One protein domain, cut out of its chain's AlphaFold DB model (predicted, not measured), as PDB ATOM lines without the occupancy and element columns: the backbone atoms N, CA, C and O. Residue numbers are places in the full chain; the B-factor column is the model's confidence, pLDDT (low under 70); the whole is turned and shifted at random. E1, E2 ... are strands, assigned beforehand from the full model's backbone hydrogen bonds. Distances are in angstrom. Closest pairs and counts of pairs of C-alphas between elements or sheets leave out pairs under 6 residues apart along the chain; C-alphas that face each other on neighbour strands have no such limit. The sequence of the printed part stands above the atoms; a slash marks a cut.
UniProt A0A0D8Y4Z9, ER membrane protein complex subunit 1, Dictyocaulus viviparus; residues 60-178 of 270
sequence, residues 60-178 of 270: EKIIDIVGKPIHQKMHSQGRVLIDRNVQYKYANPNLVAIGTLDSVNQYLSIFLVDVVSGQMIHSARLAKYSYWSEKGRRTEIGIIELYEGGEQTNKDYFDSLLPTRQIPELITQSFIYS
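This is residues 60 to 178 of the 270 residues of the protein "ER membrane protein complex subunit 1" of Dictyocaulus viviparus (UniProt A0A0D8Y4Z9). Two antiparallel sheets of four strands are only partly face to face: a twisted slab of E1, E4, E5 and E6, and, over part of one face toward its E6 edge, the long hairpin E7 and E8. The short hairpin E2 and E3 joins the far end of E7 and completes the second sheet, which is curled like part of a barrel. The printed part has 119 residues, with no named helix and eight strands, E1 to E8 in chain order; the sheet orders are E1 E4 E5 E6 and E2 E3 E7 E8. It is all strand by class, with 59 residues, under half, in named elements. It is only just compact, close to loose, with a radius of gyration of the C-alphas of 16.2 A and spans of 45 by 35 by 26 A.

E1, residues 60 to 67, is an edge strand, antiparallel to E4, residues 95 to 102, at 158 degrees; N 63 and O 99 are within hydrogen-bond range at 2.9 A. E4 and E5, residues 107 to 114, form a hairpin, with N 98 and O 111 at 2.8 A. E5 and the edge strand E6, residues 120 to 127, form another, with N 110 and O 124 at 2.9 A. E4, E5 and E6 make a meander, each strand the antiparallel neighbour of the one before. In the other sheet, E2, residues 78 to 80, and E3, residues 86 to 89, form a hairpin, with N 79 and O 87 at 2.8 A. E3 pairs over residues 88 to 89 with E7, residues 139 to 149, at 117 degrees; N 88 and O 149 are 2.8 A apart. E7 pairs over residues 139 to 147 with E8, residues 169 to 177, in a hairpin, with N 143 and O 173 at 2.8 A. E6 and E8 are only just apart, their closest C-alphas 8.4 A from each other.

E1 begins at C-alpha 60, (173.075, 217.674, 237.462), and is 20.7 A long. E4 measures 23.0 A, E5 22.8 A and E6 20.2 A. E7, the longest, runs 31.4 A from C-alpha 139 at (183.383, 213.456, 219.724). E8 measures 26.2 A and ends at C-alpha 177, (186.492, 210.323, 217.313).

The two C-alphas farthest apart are those of Arg 84 and Val 104, 47.3 A. The printed part has no cut. The links E6 to E7 and E7 to E8 are long; the latter, residues 150 to 168, holds no named element. Mean pLDDT of the printed part is 85.9, and residues 127 to 137 are under 70.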
ATOM      1  N   GLU A  60     172.464 218.977 237.708       91.25
ATOM      2  CA  GLU A  60     173.075 217.674 237.462       91.25
ATOM      3  C   GLU A  60     172.073 216.540 237.639       91.25
ATOM      4  O   GLU A  60     171.327 216.465 238.618       91.25
ATOM      5  N   LYS A  61     172.064 215.619 236.676       92.62
ATOM      6  CA  LYS A  61     171.211 214.428 236.708       92.62
ATOM      7  C   LYS A  61     172.017 213.190 236.370       92.62
ATOM      8  O   LYS A  61     172.872 213.234 235.490       92.62
ATOM      9  N   ILE A  62     171.711 212.080 237.035       93.94
ATOM     10  CA  ILE A  62     172.228 210.764 236.649       93.94
ATOM     11  C   ILE A  62     171.657 210.412 235.274       93.94
ATOM     12  O   ILE A  62     170.438 210.429 235.095       93.94
ATOM     13  N   ILE A  63     172.541 210.123 234.319       91.81
ATOM     14  CA  ILE A  63     172.175 209.717 232.956       91.81
ATOM     15  C   ILE A  63     172.288 208.210 232.760       91.81
ATOM     16  O   ILE A  63     171.476 207.644 232.035       91.81
ATOM     17  N   ASP A  64     173.258 207.567 233.414       90.75
ATOM     18  CA  ASP A  64     173.485 206.133 233.277       90.75
ATOM     19  C   ASP A  64     174.184 205.545 234.511       90.75
ATOM     20  O   ASP A  64     174.923 206.239 235.220       90.75
ATOM     21  N   ILE A  65     173.931 204.261 234.765       94.12
ATOM     22  CA  ILE A  65     174.530 203.465 235.838       94.12
ATOM     23  C   ILE A  65     174.883 202.098 235.265       94.12
ATOM     24  O   ILE A  65     173.999 201.296 234.961       94.12
ATOM     25  N   VAL A  66     176.177 201.810 235.172       92.31
ATOM     26  CA  VAL A  66     176.686 200.594 234.537       92.31
ATOM     27  C   VAL A  66     177.548 199.814 235.522       92.31
ATOM     28  O   VAL A  66     178.561 200.306 236.018       92.31
ATOM     29  N   GLY A  67     177.140 198.579 235.807       92.44
ATOM     30  CA  GLY A  67     177.938 197.601 236.549       92.44
ATOM     31  C   GLY A  67     178.674 196.638 235.621       92.44
ATOM     32  O   GLY A  67     178.380 196.548 234.428       92.44
ATOM     33  N   LYS A  68     179.622 195.878 236.176       88.81
ATOM     34  CA  LYS A  68     180.272 194.789 235.437       88.81
ATOM     35  C   LYS A  68     179.282 193.638 235.181       88.81
ATOM     36  O   LYS A  68     178.538 193.270 236.091       88.81
ATOM     37  N   PRO A  69     179.281 193.025 233.984       86.75
ATOM     38  CA  PRO A  69     178.507 191.813 233.735       86.75
ATOM     39  C   PRO A  69     178.927 190.665 234.664       86.75
ATOM     40  O   PRO A  69     180.116 190.401 234.834       86.75
ATOM     41  N   ILE A  70     177.953 189.950 235.234       83.88
ATOM     42  CA  ILE A  70     178.183 188.894 236.243       83.88
ATOM     43  C   ILE A  70     178.976 187.711 235.665       83.88
ATOM     44  O   ILE A  70     179.776 187.087 236.356       83.88
ATOM     45  N   HIS A  71     178.774 187.396 234.386       84.62
ATOM     46  CA  HIS A  71     179.452 186.298 233.690       84.62
ATOM     47  C   HIS A  71     180.851 186.667 233.186       84.62
ATOM     48  O   HIS A  71     181.537 185.831 232.594       84.62
ATOM     49  N   GLN A  72     181.287 187.909 233.393       83.56
ATOM     50  CA  GLN A  72     182.561 188.388 232.891       83.56
ATOM     51  C   GLN A  72     183.736 187.695 233.596       83.56
ATOM     52  O   GLN A  72     183.957 187.877 234.789       83.56
ATOM     53  N   LYS A  73     184.581 187.002 232.826       84.69
ATOM     54  CA  LYS A  73     185.862 186.464 233.316       84.69
ATOM     55  C   LYS A  73     187.037 187.367 232.960       84.69
ATOM     56  O   LYS A  73     186.987 188.130 231.990       84.69
ATOM     57  N   MET A  74     188.107 187.277 233.743       82.88
ATOM     58  CA  MET A  74     189.371 187.959 233.485       82.88
ATOM     59  C   MET A  74     190.514 186.947 233.551       82.88
ATOM     60  O   MET A  74     190.733 186.335 234.590       82.88
ATOM     61  N   HIS A  75     191.234 186.776 232.441       83.75
ATOM     62  CA  HIS A  75     192.334 185.811 232.357       83.75
ATOM     63  C   HIS A  75     193.659 186.363 232.908       83.75
ATOM     64  O   HIS A  75     194.466 185.630 233.466       83.75
ATOM     65  N   SER A  76     193.895 187.670 232.757       85.44
ATOM     66  CA  SER A  76     195.132 188.337 233.179       85.44
ATOM     67  C   SER A  76     194.845 189.342 234.296       85.44
ATOM     68  O   SER A  76     194.162 190.347 234.074       85.44
ATOM     69  N   GLN A  77     195.400 189.053 235.476       87.81
ATOM     70  CA  GLN A  77     195.260 189.838 236.710       87.81
ATOM     71  C   GLN A  77     196.150 191.085 236.747       87.81
ATOM     72  O   GLN A  77     195.886 192.026 237.488       87.81
ATOM     73  N   GLY A  78     197.200 191.118 235.932       90.00
ATOM     74  CA  GLY A  78     198.162 192.208 235.910       90.00
ATOM     75  C   GLY A  78     198.783 192.380 234.537       90.00
ATOM     76  O   GLY A  78     198.737 191.488 233.687       90.00
ATOM     77  N   ARG A  79     199.331 193.566 234.320       88.75
ATOM     78  CA  ARG A  79     200.087 193.940 233.135       88.75
ATOM     79  C   ARG A  79     201.571 193.877 233.462       88.75
ATOM     80  O   ARG A  79     201.987 194.390 234.492       88.75
ATOM     81  N   VAL A  80     202.358 193.298 232.564       90.81
ATOM     82  CA  VAL A  80     203.819 193.368 232.647       90.81
ATOM     83  C   VAL A  80     204.269 194.727 232.110       90.81
ATOM     84  O   VAL A  80     203.840 195.143 231.030       90.81
ATOM     85  N   LEU A  81     205.064 195.438 232.900       89.94
ATOM     86  CA  LEU A  81     205.689 196.710 232.564       89.94
ATOM     87  C   LEU A  81     207.036 196.479 231.858       89.94
ATOM     88  O   LEU A  81     207.550 195.362 231.817       89.94
ATOM     89  N   ILE A  82     207.612 197.548 231.308       86.75
ATOM     90  CA  ILE A  82     208.882 197.511 230.554       86.75
ATOM     91  C   ILE A  82     210.044 197.036 231.436       86.75
ATOM     92  O   ILE A  82     210.880 196.244 231.012       86.75
ATOM     93  N   ASP A  83     210.053 197.447 232.703       88.75
ATOM     94  CA  ASP A  83     211.023 197.018 233.716       88.75
ATOM     95  C   ASP A  83     210.795 195.573 234.214       88.75
ATOM     96  O   ASP A  83     211.449 195.128 235.156       88.75
ATOM     97  N   ARG A  84     209.882 194.829 233.570       87.44
ATOM     98  CA  ARG A  84     209.455 193.458 233.892       87.44
ATOM     99  C   ARG A  84     208.716 193.314 235.220       87.44
ATOM    100  O   ARG A  84     208.377 192.189 235.596       87.44
ATOM    101  N   ASN A  85     208.410 194.414 235.904       92.94
ATOM    102  CA  ASN A  85     207.512 194.380 237.047       92.94
ATOM    103  C   ASN A  85     206.065 194.192 236.583       92.94
ATOM    104  O   ASN A  85     205.714 194.432 235.428       92.94
ATOM    105  N   VAL A  86     205.206 193.733 237.490       93.75
ATOM    106  CA  VAL A  86     203.786 193.522 237.198       93.75
ATOM    107  C   VAL A  86     202.973 194.601 237.890       93.75
ATOM    108  O   VAL A  86     203.000 194.706 239.110       93.75
ATOM    109  N   GLN A  87     202.213 195.364 237.111       93.56
ATOM    110  CA  GLN A  87     201.184 196.259 237.622       93.56
ATOM    111  C   GLN A  87     199.857 195.501 237.670       93.56
ATOM    112  O   GLN A  87     199.281 195.138 236.637       93.56
ATOM    113  N   TYR A  88     199.366 195.224 238.870       94.19
ATOM    114  CA  TYR A  88     198.121 194.497 239.074       94.19
ATOM    115  C   TYR A  88     196.916 195.394 238.833       94.19
ATOM    116  O   TYR A  88     196.885 196.553 239.243       94.19
ATOM    117  N   LYS A  89     195.909 194.852 238.150       92.44
ATOM    118  CA  LYS A  89     194.663 195.561 237.858       92.44
ATOM    119  C   LYS A  89     193.782 195.563 239.097       92.44
ATOM    120  O   LYS A  89     193.623 194.528 239.739       92.44
ATOM    121  N   TYR A  90     193.128 196.685 239.359       93.06
ATOM    122  CA  TYR A  90     192.101 196.747 240.388       93.06
ATOM    123  C   TYR A  90     190.802 196.129 239.861       93.06
ATOM    124  O   TYR A  90     190.034 196.728 239.101       93.06
ATOM    125  N   ALA A  91     190.576 194.870 240.229       90.31
ATOM    126  CA  ALA A  91     189.557 194.014 239.634       90.31
ATOM    127  C   ALA A  91     188.318 193.833 240.524       90.31
ATOM    128  O   ALA A  91     187.802 192.729 240.651       90.31
ATOM    129  N   ASN A  92     187.785 194.921 241.080       93.00
ATOM    130  CA  ASN A  92     186.569 194.879 241.897       93.00
ATOM    131  C   ASN A  92     185.330 194.448 241.064       93.00
ATOM    132  O   ASN A  92     184.967 195.177 240.131       93.00
ATOM    133  N   PRO A  93     184.682 193.295 241.340       92.19
ATOM    134  CA  PRO A  93     183.501 192.826 240.607       92.19
ATOM    135  C   PRO A  93     182.228 193.613 240.952       92.19
ATOM    136  O   PRO A  93     181.302 193.652 240.146       92.19
ATOM    137  N   ASN A  94     182.206 194.278 242.109       94.19
ATOM    138  CA  ASN A  94     181.066 195.023 242.647       94.19
ATOM    139  C   ASN A  94     181.132 196.524 242.323       94.19
ATOM    140  O   ASN A  94     180.349 197.313 242.854       94.19
ATOM    141  N   LEU A  95     182.084 196.927 241.475       94.25
ATOM    142  CA  LEU A  95     182.265 198.310 241.060       94.25
ATOM    143  C   LEU A  95     181.198 198.710 240.037       94.25
ATOM    144  O   LEU A  95     181.009 198.037 239.020       94.25
ATOM    145  N   VAL A  96     180.560 199.846 240.287       95.56
ATOM    146  CA  VAL A  96     179.579 200.464 239.399       95.56
ATOM    147  C   VAL A  96     180.064 201.847 238.993       95.56
ATOM    148  O   VAL A  96     180.515 202.631 239.828       95.56
ATOM    149  N   ALA A  97     179.958 202.142 237.700       94.12
ATOM    150  CA  ALA A  97     180.187 203.465 237.147       94.12
ATOM    151  C   ALA A  97     178.858 204.216 237.032       94.12
ATOM    152  O   ALA A  97     177.883 203.695 236.491       94.12
ATOM    153  N   ILE A  98     178.824 205.448 237.529       95.38
ATOM    154  CA  ILE A  98     177.663 206.336 237.483       95.38
ATOM    155  C   ILE A  98     178.062 207.575 236.694       95.38
ATOM    156  O   ILE A  98     178.988 208.289 237.082       95.38
ATOM    157  N   GLY A  99     177.363 207.825 235.589       92.94
ATOM    158  CA  GLY A  99     177.530 209.023 234.774       92.94
ATOM    159  C   GLY A  99     176.471 210.063 235.115       92.94
ATOM    160  O   GLY A  99     175.278 209.748 235.170       92.94
ATOM    161  N   THR A 100     176.881 211.316 235.308       93.19
ATOM    162  CA  THR A 100     175.961 212.437 235.541       93.19
ATOM    163  C   THR A 100     176.225 213.599 234.600       93.19
ATOM    164  O   THR A 100     177.376 213.923 234.324       93.19
ATOM    165  N   LEU A 101     175.156 214.263 234.171       90.06
ATOM    166  CA  LEU A 101     175.163 215.358 233.207       90.06
ATOM    167  C   LEU A 101     174.590 216.627 233.857       90.06
ATOM    168  O   LEU A 101     173.403 216.671 234.184       90.06
ATOM    169  N   ASP A 102     175.408 217.667 234.018       90.06
ATOM    170  CA  ASP A 102     174.946 219.046 234.213       90.06
ATOM    171  C   ASP A 102     174.495 219.671 232.881       90.06
ATOM    172  O   ASP A 102     175.318 220.071 232.050       90.06
ATOM    173  N   SER A 103     173.189 219.791 232.653       81.88
ATOM    174  CA  SER A 103     172.687 220.336 231.379       81.88
ATOM    175  C   SER A 103     172.958 221.837 231.199       81.88
ATOM    176  O   SER A 103     172.931 222.320 230.071       81.88
ATOM    177  N   VAL A 104     173.210 222.581 232.283       85.44
ATOM    178  CA  VAL A 104     173.379 224.043 232.249       85.44
ATOM    179  C   VAL A 104     174.843 224.412 232.077       85.44
ATOM    180  O   VAL A 104     175.196 225.143 231.155       85.44
ATOM    181  N   ASN A 105     175.707 223.886 232.945       82.88
ATOM    182  CA  ASN A 105     177.134 224.217 232.922       82.88
ATOM    183  C   ASN A 105     177.956 223.292 232.014       82.88
ATOM    184  O   ASN A 105     179.149 223.501 231.807       82.88
ATOM    185  N   GLN A 106     177.303 222.272 231.470       77.75
ATOM    186  CA  GLN A 106     177.872 221.304 230.554       77.75
ATOM    187  C   GLN A 106     179.056 220.480 231.116       77.75
ATOM    188  O   GLN A 106     180.079 220.297 230.452       77.75
ATOM    189  N   TYR A 107     178.912 219.963 232.342       83.00
ATOM    190  CA  TYR A 107     179.896 219.106 233.021       83.00
ATOM    191  C   TYR A 107     179.479 217.635 233.077       83.00
ATOM    192  O   TYR A 107     178.411 217.321 233.605       83.00
ATOM    193  N   LEU A 108     180.354 216.732 232.616       86.25
ATOM    194  CA  LEU A 108     180.198 215.297 232.869       86.25
ATOM    195  C   LEU A 108     180.867 214.972 234.183       86.25
ATOM    196  O   LEU A 108     182.030 215.320 234.361       86.25
ATOM    197  N   SER A 109     180.188 214.246 235.053       91.06
ATOM    198  CA  SER A 109     180.850 213.645 236.205       91.06
ATOM    199  C   SER A 109     180.738 212.132 236.123       91.06
ATOM    200  O   SER A 109     179.691 211.596 235.753       91.06
ATOM    201  N   ILE A 110     181.838 211.452 236.430       92.31
ATOM    202  CA  ILE A 110     181.922 209.998 236.509       92.31
ATOM    203  C   ILE A 110     182.260 209.651 237.951       92.31
ATOM    204  O   ILE A 110     183.266 210.113 238.488       92.31
ATOM    205  N   PHE A 111     181.427 208.811 238.553       95.00
ATOM    206  CA  PHE A 111     181.629 208.282 239.894       95.00
ATOM    207  C   PHE A 111     181.801 206.771 239.811       95.00
ATOM    208  O   PHE A 111     180.991 206.089 239.185       95.00
ATOM    209  N   LEU A 112     182.844 206.244 240.443       94.88
ATOM    210  CA  LEU A 112     183.088 204.811 240.567       94.88
ATOM    211  C   LEU A 112     182.835 204.415 242.017       94.88
ATOM    212  O   LEU A 112     183.571 204.833 242.911       94.88
ATOM    213  N   VAL A 113     181.780 203.637 242.245       95.50
ATOM    214  CA  VAL A 113     181.274 203.298 243.581       95.50
ATOM    215  C   VAL A 113     181.237 201.785 243.750       95.50
ATOM    216  O   VAL A 113     180.756 201.071 242.870       95.50
ATOM    217  N   ASP A 114     181.728 201.293 244.884       95.31
ATOM    218  CA  ASP A 114     181.527 199.903 245.294       95.31
ATOM    219  C   ASP A 114     180.111 199.727 245.867       95.31
ATOM    220  O   ASP A 114     179.720 200.406 246.818       95.31
ATOM    221  N   VAL A 115     179.324 198.816 245.289       95.56
ATOM    222  CA  VAL A 115     177.922 198.592 245.690       95.56
ATOM    223  C   VAL A 115     177.790 197.953 247.077       95.56
ATOM    224  O   VAL A 115     176.807 198.193 247.780       95.56
ATOM    225  N   VAL A 116     178.757 197.132 247.479       95.19
ATOM    226  CA  VAL A 116     178.729 196.379 248.736       95.19
ATOM    227  C   VAL A 116     179.097 197.292 249.900       95.19
ATOM    228  O   VAL A 116     178.330 197.390 250.858       95.19
ATOM    229  N   SER A 117     180.230 197.992 249.809       93.88
ATOM    230  CA  SER A 117     180.732 198.844 250.897       93.88
ATOM    231  C   SER A 117     180.221 200.284 250.850       93.88
ATOM    232  O   SER A 117     180.222 200.965 251.875       93.88
ATOM    233  N   GLY A 118     179.786 200.763 249.681       93.62
ATOM    234  CA  GLY A 118     179.415 202.164 249.463       93.62
ATOM    235  C   GLY A 118     180.608 203.095 249.290       93.62
ATOM    236  O   GLY A 118     180.437 204.314 249.242       93.62
ATOM    237  N   GLN A 119     181.819 202.544 249.202       92.69
ATOM    238  CA  GLN A 119     183.027 203.333 249.038       92.69
ATOM    239  C   GLN A 119     183.052 203.997 247.657       92.69
ATOM    240  O   GLN A 119     182.942 203.338 246.621       92.69
ATOM    241  N   MET A 120     183.264 205.312 247.650       92.94
ATOM    242  CA  MET A 120     183.613 206.057 246.444       92.94
ATOM    243  C   MET A 120     185.083 205.785 246.109       92.94
ATOM    244  O   MET A 120     185.976 206.282 246.794       92.94
ATOM    245  N   ILE A 121     185.332 204.987 245.073       93.06
ATOM    246  CA  ILE A 121     186.684 204.661 244.601       93.06
ATOM    247  C   ILE A 121     187.266 205.833 243.817       93.06
ATOM    248  O   ILE A 121     188.437 206.170 243.973       93.06
ATOM    249  N   HIS A 122     186.449 206.468 242.978       91.75
ATOM    250  CA  HIS A 122     186.882 207.606 242.182       91.75
ATOM    251  C   HIS A 122     185.720 208.543 241.859       91.75
ATOM    252  O   HIS A 122     184.599 208.099 241.627       91.75
ATOM    253  N   SER A 123     186.014 209.838 241.795       92.12
ATOM    254  CA  SER A 123     185.108 210.868 241.303       92.12
ATOM    255  C   SER A 123     185.899 211.816 240.413       92.12
ATOM    256  O   SER A 123     186.891 212.402 240.854       92.12
ATOM    257  N   ALA A 124     185.468 211.959 239.164       87.56
ATOM    258  CA  ALA A 124     186.025 212.919 238.224       87.56
ATOM    259  C   ALA A 124     184.918 213.793 237.659       87.56
ATOM    260  O   ALA A 124     183.896 213.292 237.195       87.56
ATOM    261  N   ARG A 125     185.171 215.103 237.632       84.44
ATOM    262  CA  ARG A 125     184.354 216.078 236.915       84.44
ATOM    263  C   ARG A 125     185.108 216.531 235.675       84.44
ATOM    264  O   ARG A 125     186.116 217.226 235.760       84.44
ATOM    265  N   LEU A 126     184.622 216.110 234.523       75.38
ATOM    266  CA  LEU A 126     185.175 216.410 233.216       75.38
ATOM    267  C   LEU A 126     184.480 217.663 232.668       75.38
ATOM    268  O   LEU A 126     183.266 217.699 232.442       75.38
ATOM    269  N   ALA A 127     185.264 218.725 232.487       57.25
ATOM    270  CA  ALA A 127     184.807 219.971 231.886       57.25
ATOM    271  C   ALA A 127     184.482 219.791 230.401       57.25
ATOM    272  O   ALA A 127     185.352 219.381 229.643       57.25
ATOM    273  N   LYS A 128     183.260 220.172 229.994       47.41
ATOM    274  CA  LYS A 128     182.775 220.178 228.599       47.41
ATOM    275  C   LYS A 128     182.854 218.799 227.920       47.41
ATOM    276  O   LYS A 128     183.729 218.548 227.103       47.41
ATOM    277  N   TYR A 129     181.893 217.953 228.302       45.59
ATOM    278  CA  TYR A 129     181.529 216.605 227.825       45.59
ATOM    279  C   TYR A 129     182.368 215.905 226.744       45.59
ATOM    280  O   TYR A 129     182.344 216.263 225.565       45.59
ATOM    281  N   SER A 130     182.878 214.730 227.117       36.19
ATOM    282  CA  SER A 130     183.037 213.571 226.236       36.19
ATOM    283  C   SER A 130     181.658 213.042 225.803       36.19
ATOM    284  O   SER A 130     181.039 212.277 226.539       36.19
ATOM    285  N   TYR A 131     181.150 213.541 224.665       51.78
ATOM    286  CA  TYR A 131     180.189 212.894 223.734       51.78
ATOM    287  C   TYR A 131     179.856 213.801 222.521       51.78
ATOM    288  O   TYR A 131     179.475 213.314 221.467       51.78
ATOM    289  N   TRP A 132     180.090 215.111 222.617       37.75
ATOM    290  CA  TRP A 132     180.284 216.052 221.500       37.75
ATOM    291  C   TRP A 132     180.868 217.326 222.129       37.75
ATOM    292  O   TRP A 132     180.147 218.155 222.677       37.75
ATOM    293  N   SER A 133     182.195 217.440 222.161       39.03
ATOM    294  CA  SER A 133     182.923 218.572 222.739       39.03
ATOM    295  C   SER A 133     182.577 219.839 221.968       39.03
ATOM    296  O   SER A 133     182.951 219.948 220.810       39.03
ATOM    297  N   GLU A 134     181.916 220.832 222.568       45.19
ATOM    298  CA  GLU A 134     181.639 222.107 221.879       45.19
ATOM    299  C   GLU A 134     182.880 222.996 221.729       45.19
ATOM    300  O   GLU A 134     182.966 223.782 220.784       45.19
ATOM    301  N   LYS A 135     183.875 222.858 222.620       49.31
ATOM    302  CA  LYS A 135     185.140 223.610 222.516       49.31
ATOM    303  C   LYS A 135     185.924 223.194 221.266       49.31
ATOM    304  O   LYS A 135     186.562 224.043 220.650       49.31
ATOM    305  N   GLY A 136     185.864 221.906 220.907       51.84
ATOM    306  CA  GLY A 136     186.506 221.340 219.716       51.84
ATOM    307  C   GLY A 136     185.553 220.949 218.579       51.84
ATOM    308  O   GLY A 136     186.033 220.507 217.543       51.84
ATOM    309  N   ARG A 137     184.233 221.076 218.774       66.19
ATOM    310  CA  ARG A 137     183.147 220.528 217.928       66.19
ATOM    311  C   ARG A 137     183.401 219.087 217.464       66.19
ATOM    312  O   ARG A 137     183.316 218.801 216.274       66.19
ATOM    313  N   ARG A 138     183.764 218.195 218.394       75.75
ATOM    314  CA  ARG A 138     184.217 216.821 218.090       75.75
ATOM    315  C   ARG A 138     183.809 215.804 219.148       75.75
ATOM    316  O   ARG A 138     183.692 216.154 220.318       75.75
ATOM    317  N   THR A 139     183.653 214.542 218.773       84.12
ATOM    318  CA  THR A 139     183.383 213.456 219.724       84.12
ATOM    319  C   THR A 139     184.677 213.054 220.432       84.12
ATOM    320  O   THR A 139     185.729 212.956 219.801       84.12
ATOM    321  N   GLU A 140     184.617 212.822 221.744       85.81
ATOM    322  CA  GLU A 140     185.760 212.354 222.534       85.81
ATOM    323  C   GLU A 140     185.363 211.106 223.335       85.81
ATOM    324  O   GLU A 140     184.277 211.057 223.917       85.81
ATOM    325  N   ILE A 141     186.239 210.101 223.350       87.50
ATOM    326  CA  ILE A 141     186.099 208.842 224.085       87.50
ATOM    327  C   ILE A 141     187.141 208.837 225.203       87.50
ATOM    328  O   ILE A 141     188.340 208.786 224.940       87.50
ATOM    329  N   GLY A 142     186.684 208.897 226.452       87.12
ATOM    330  CA  GLY A 142     187.538 208.792 227.633       87.12
ATOM    331  C   GLY A 142     187.718 207.341 228.073       87.12
ATOM    332  O   GLY A 142     186.767 206.562 228.071       87.12
ATOM    333  N   ILE A 143     188.930 206.990 228.489       88.56
ATOM    334  CA  ILE A 143     189.267 205.705 229.096       88.56
ATOM    335  C   ILE A 143     189.773 205.961 230.504       88.56
ATOM    336  O   ILE A 143     190.583 206.859 230.727       88.56
ATOM    337  N   ILE A 144     189.297 205.138 231.432       90.06
ATOM    338  CA  ILE A 144     189.734 205.111 232.819       90.06
ATOM    339  C   ILE A 144     190.155 203.677 233.138       90.06
ATOM    340  O   ILE A 144     189.365 202.742 232.998       90.06
ATOM    341  N   GLU A 145     191.399 203.508 233.563       90.25
ATOM    342  CA  GLU A 145     191.978 202.239 233.994       90.25
ATOM    343  C   GLU A 145     192.372 202.340 235.471       90.25
ATOM    344  O   GLU A 145     192.864 203.376 235.916       90.25
ATOM    345  N   LEU A 146     192.126 201.273 236.235       92.81
ATOM    346  CA  LEU A 146     192.379 201.216 237.676       92.81
ATOM    347  C   LEU A 146     193.378 200.100 237.998       92.81
ATOM    348  O   LEU A 146     193.218 198.967 237.528       92.81
ATOM    349  N   TYR A 147     194.351 200.395 238.855       93.31
ATOM    350  CA  TYR A 147     195.434 199.490 239.238       93.31
ATOM    351  C   TYR A 147     195.637 199.444 240.755       93.31
ATOM    352  O   TYR A 147     195.430 200.431 241.442       93.31
ATOM    353  N   GLU A 148     196.059 198.298 241.288       92.31
ATOM    354  CA  GLU A 148     196.463 198.148 242.699       92.31
ATOM    355  C   GLU A 148     197.948 198.470 242.926       92.31
ATOM    356  O   GLU A 148     198.388 198.580 244.067       92.31
ATOM    357  N   GLY A 149     198.718 198.625 241.844       91.06
ATOM    358  CA  GLY A 149     200.165 198.829 241.878       91.06
ATOM    359  C   GLY A 149     200.945 197.519 241.732       91.06
ATOM    360  O   GLY A 149     200.496 196.586 241.064       91.06
ATOM    361  N   GLY A 150     202.141 197.458 242.326       91.44
ATOM    362  CA  GLY A 150     203.068 196.322 242.196       91.44
ATOM    363  C   GLY A 150     202.738 195.095 243.056       91.44
ATOM    364  O   GLY A 150     203.298 194.022 242.844       91.44
ATOM    365  N   GLU A 151     201.827 195.226 244.020       90.56
ATOM    366  CA  GLU A 151     201.425 194.149 244.928       90.56
ATOM    367  C   GLU A 151     199.901 194.091 245.035       90.56
ATOM    368  O   GLU A 151     199.248 195.115 245.214       90.56
ATOM    369  N   GLN A 152     199.334 192.886 244.974       89.06
ATOM    370  CA  GLN A 152     197.899 192.682 245.182       89.06
ATOM    371  C   GLN A 152     197.548 192.787 246.665       89.06
ATOM    372  O   GLN A 152     198.295 192.300 247.518       89.06
ATOM    373  N   THR A 153     196.373 193.339 246.972       89.56
ATOM    374  CA  THR A 153     195.834 193.319 248.343       89.56
ATOM    375  C   THR A 153     195.621 191.881 248.819       89.56
ATOM    376  O   THR A 153     196.028 191.512 249.919       89.56
ATOM    377  N   ASN A 154     195.007 191.058 247.972       89.88
ATOM    378  CA  ASN A 154     194.795 189.637 248.197       89.88
ATOM    379  C   ASN A 154     194.886 188.911 246.847       89.88
ATOM    380  O   ASN A 154     194.400 189.409 245.832       89.88
ATOM    381  N   LYS A 155     195.566 187.763 246.827       88.31
ATOM    382  CA  LYS A 155     195.818 186.984 245.607       88.31
ATOM    383  C   LYS A 155     194.695 186.000 245.287       88.31
ATOM    384  O   LYS A 155     194.507 185.669 244.121       88.31
ATOM    385  N   ASP A 156     193.970 185.547 246.307       89.75
ATOM    386  CA  ASP A 156     193.031 184.433 246.194       89.75
ATOM    387  C   ASP A 156     191.601 184.914 245.939       89.75
ATOM    388  O   ASP A 156     190.862 184.305 245.165       89.75
ATOM    389  N   TYR A 157     191.196 186.010 246.585       89.81
ATOM    390  CA  TYR A 157     189.846 186.550 246.465       89.81
ATOM    391  C   TYR A 157     189.806 188.069 246.623       89.81
ATOM    392  O   TYR A 157     190.693 188.679 247.218       89.81
ATOM    393  N   PHE A 158     188.733 188.666 246.109       90.75
ATOM    394  CA  PHE A 158     188.399 190.070 246.318       90.75
ATOM    395  C   PHE A 158     187.305 190.191 247.386       90.75
ATOM    396  O   PHE A 158     186.309 189.470 247.320       90.75
ATOM    397  N   ASP A 159     187.464 191.122 248.325       92.19
ATOM    398  CA  ASP A 159     186.458 191.449 249.337       92.19
ATOM    399  C   ASP A 159     186.278 192.969 249.428       92.19
ATOM    400  O   ASP A 159     187.212 193.696 249.759       92.19
ATOM    401  N   SER A 160     185.064 193.436 249.132       92.19
ATOM    402  CA  SER A 160     184.689 194.854 249.166       92.19
ATOM    403  C   SER A 160     184.699 195.467 250.570       92.19
ATOM    404  O   SER A 160     184.745 196.690 250.692       92.19
ATOM    405  N   LEU A 161     184.580 194.654 251.625       91.12
ATOM    406  CA  LEU A 161     184.478 195.120 253.013       91.12
ATOM    407  C   LEU A 161     185.837 195.210 253.710       91.12
ATOM    408  O   LEU A 161     185.946 195.836 254.767       91.12
ATOM    409  N   LEU A 162     186.866 194.591 253.135       90.75
ATOM    410  CA  LEU A 162     188.229 194.682 253.636       90.75
ATOM    411  C   LEU A 162     188.938 195.893 253.018       90.75
ATOM    412  O   LEU A 162     188.746 196.190 251.837       90.75
ATOM    413  N   PRO A 163     189.777 196.606 253.789       83.94
ATOM    414  CA  PRO A 163     190.531 197.722 253.248       83.94
ATOM    415  C   PRO A 163     191.512 197.227 252.181       83.94
ATOM    416  O   PRO A 163     192.231 196.245 252.382       83.94
ATOM    417  N   THR A 164     191.576 197.942 251.058       84.38
ATOM    418  CA  THR A 164     192.627 197.720 250.065       84.38
ATOM    419  C   THR A 164     193.975 198.153 250.629       84.38
ATOM    420  O   THR A 164     194.065 199.093 251.423       84.38
ATOM    421  N   ARG A 165     195.054 197.478 250.216       84.56
ATOM    422  CA  ARG A 165     196.419 197.809 250.662       84.56
ATOM    423  C   ARG A 165     196.789 199.249 250.308       84.56
ATOM    424  O   ARG A 165     197.443 199.932 251.091       84.56
ATOM    425  N   GLN A 166     196.385 199.680 249.116       85.25
ATOM    426  CA  GLN A 166     196.573 201.027 248.594       85.25
ATOM    427  C   GLN A 166     195.278 201.504 247.936       85.25
ATOM    428  O   GLN A 166     194.421 200.703 247.549       85.25
ATOM    429  N   ILE A 167     195.129 202.822 247.826       87.19
ATOM    430  CA  ILE A 167     194.072 203.415 247.006       87.19
ATOM    431  C   ILE A 167     194.402 203.085 245.543       87.19
ATOM    432  O   ILE A 167     195.559 203.273 245.161       87.19
ATOM    433  N   PRO A 168     193.440 202.600 244.737       91.81
ATOM    434  CA  PRO A 168     193.715 202.248 243.353       91.81
ATOM    435  C   PRO A 168     194.305 203.419 242.562       91.81
ATOM    436  O   PRO A 168     193.762 204.525 242.563       91.81
ATOM    437  N   GLU A 169     195.408 203.159 241.868       91.94
ATOM    438  CA  GLU A 169     196.018 204.086 240.926       91.94
ATOM    439  C   GLU A 169     195.130 204.205 239.685       91.94
ATOM    440  O   GLU A 169     194.648 203.210 239.139       91.94
ATOM    441  N   LEU A 170     194.915 205.442 239.247       91.06
ATOM    442  CA  LEU A 170     194.059 205.774 238.122       91.06
ATOM    443  C   LEU A 170     194.913 206.221 236.938       91.06
ATOM    444  O   LEU A 170     195.663 207.191 237.047       91.06
ATOM    445  N   ILE A 171     194.732 205.575 235.791       91.06
ATOM    446  CA  ILE A 171     195.301 206.027 234.522       91.06
ATOM    447  C   ILE A 171     194.150 206.415 233.605       91.06
ATOM    448  O   ILE A 171     193.252 205.615 233.341       91.06
ATOM    449  N   THR A 172     194.168 207.654 233.120       89.88
ATOM    450  CA  THR A 172     193.116 208.181 232.251       89.88
ATOM    451  C   THR A 172     193.689 208.738 230.972       89.88
ATOM    452  O   THR A 172     194.676 209.467 231.016       89.88
ATOM    453  N   GLN A 173     193.013 208.487 229.859       88.81
ATOM    454  CA  GLN A 173     193.358 209.083 228.576       88.81
ATOM    455  C   GLN A 173     192.095 209.337 227.767       88.81
ATOM    456  O   GLN A 173     191.127 208.589 227.871       88.81
ATOM    457  N   SER A 174     192.093 210.394 226.961       89.38
ATOM    458  CA  SER A 174     190.975 210.720 226.070       89.38
ATOM    459  C   SER A 174     191.401 210.582 224.622       89.38
ATOM    460  O   SER A 174     192.519 210.934 224.282       89.38
ATOM    461  N   PHE A 175     190.510 210.102 223.768       89.94
ATOM    462  CA  PHE A 175     190.725 209.945 222.336       89.94
ATOM    463  C   PHE A 175     189.673 210.740 221.573       89.94
ATOM    464  O   PHE A 175     188.552 210.912 222.042       89.94
ATOM    465  N   ILE A 176     190.020 211.223 220.393       90.94
ATOM    466  CA  ILE A 176     189.142 211.955 219.492       90.94
ATOM    467  C   ILE A 176     188.548 210.967 218.494       90.94
ATOM    468  O   ILE A 176     189.259 210.179 217.869       90.94
ATOM    469  N   TYR A 177     187.237 211.060 218.316       91.50
ATOM    470  CA  TYR A 177     186.492 210.323 217.313       91.50
ATOM    471  C   TYR A 177     185.844 211.308 216.333       91.50
ATOM    472  O   TYR A 177     185.242 212.305 216.733       91.50
ATOM    473  N   SER A 178     186.006 211.070 215.031       89.06
ATOM    474  CA  SER A 178     185.655 212.045 213.984       89.06
ATOM    475  C   SER A 178     184.170 212.068 213.606       89.06
ATOM    476  O   SER A 178     183.747 212.941 212.849       89.06
TER     477      SER A 178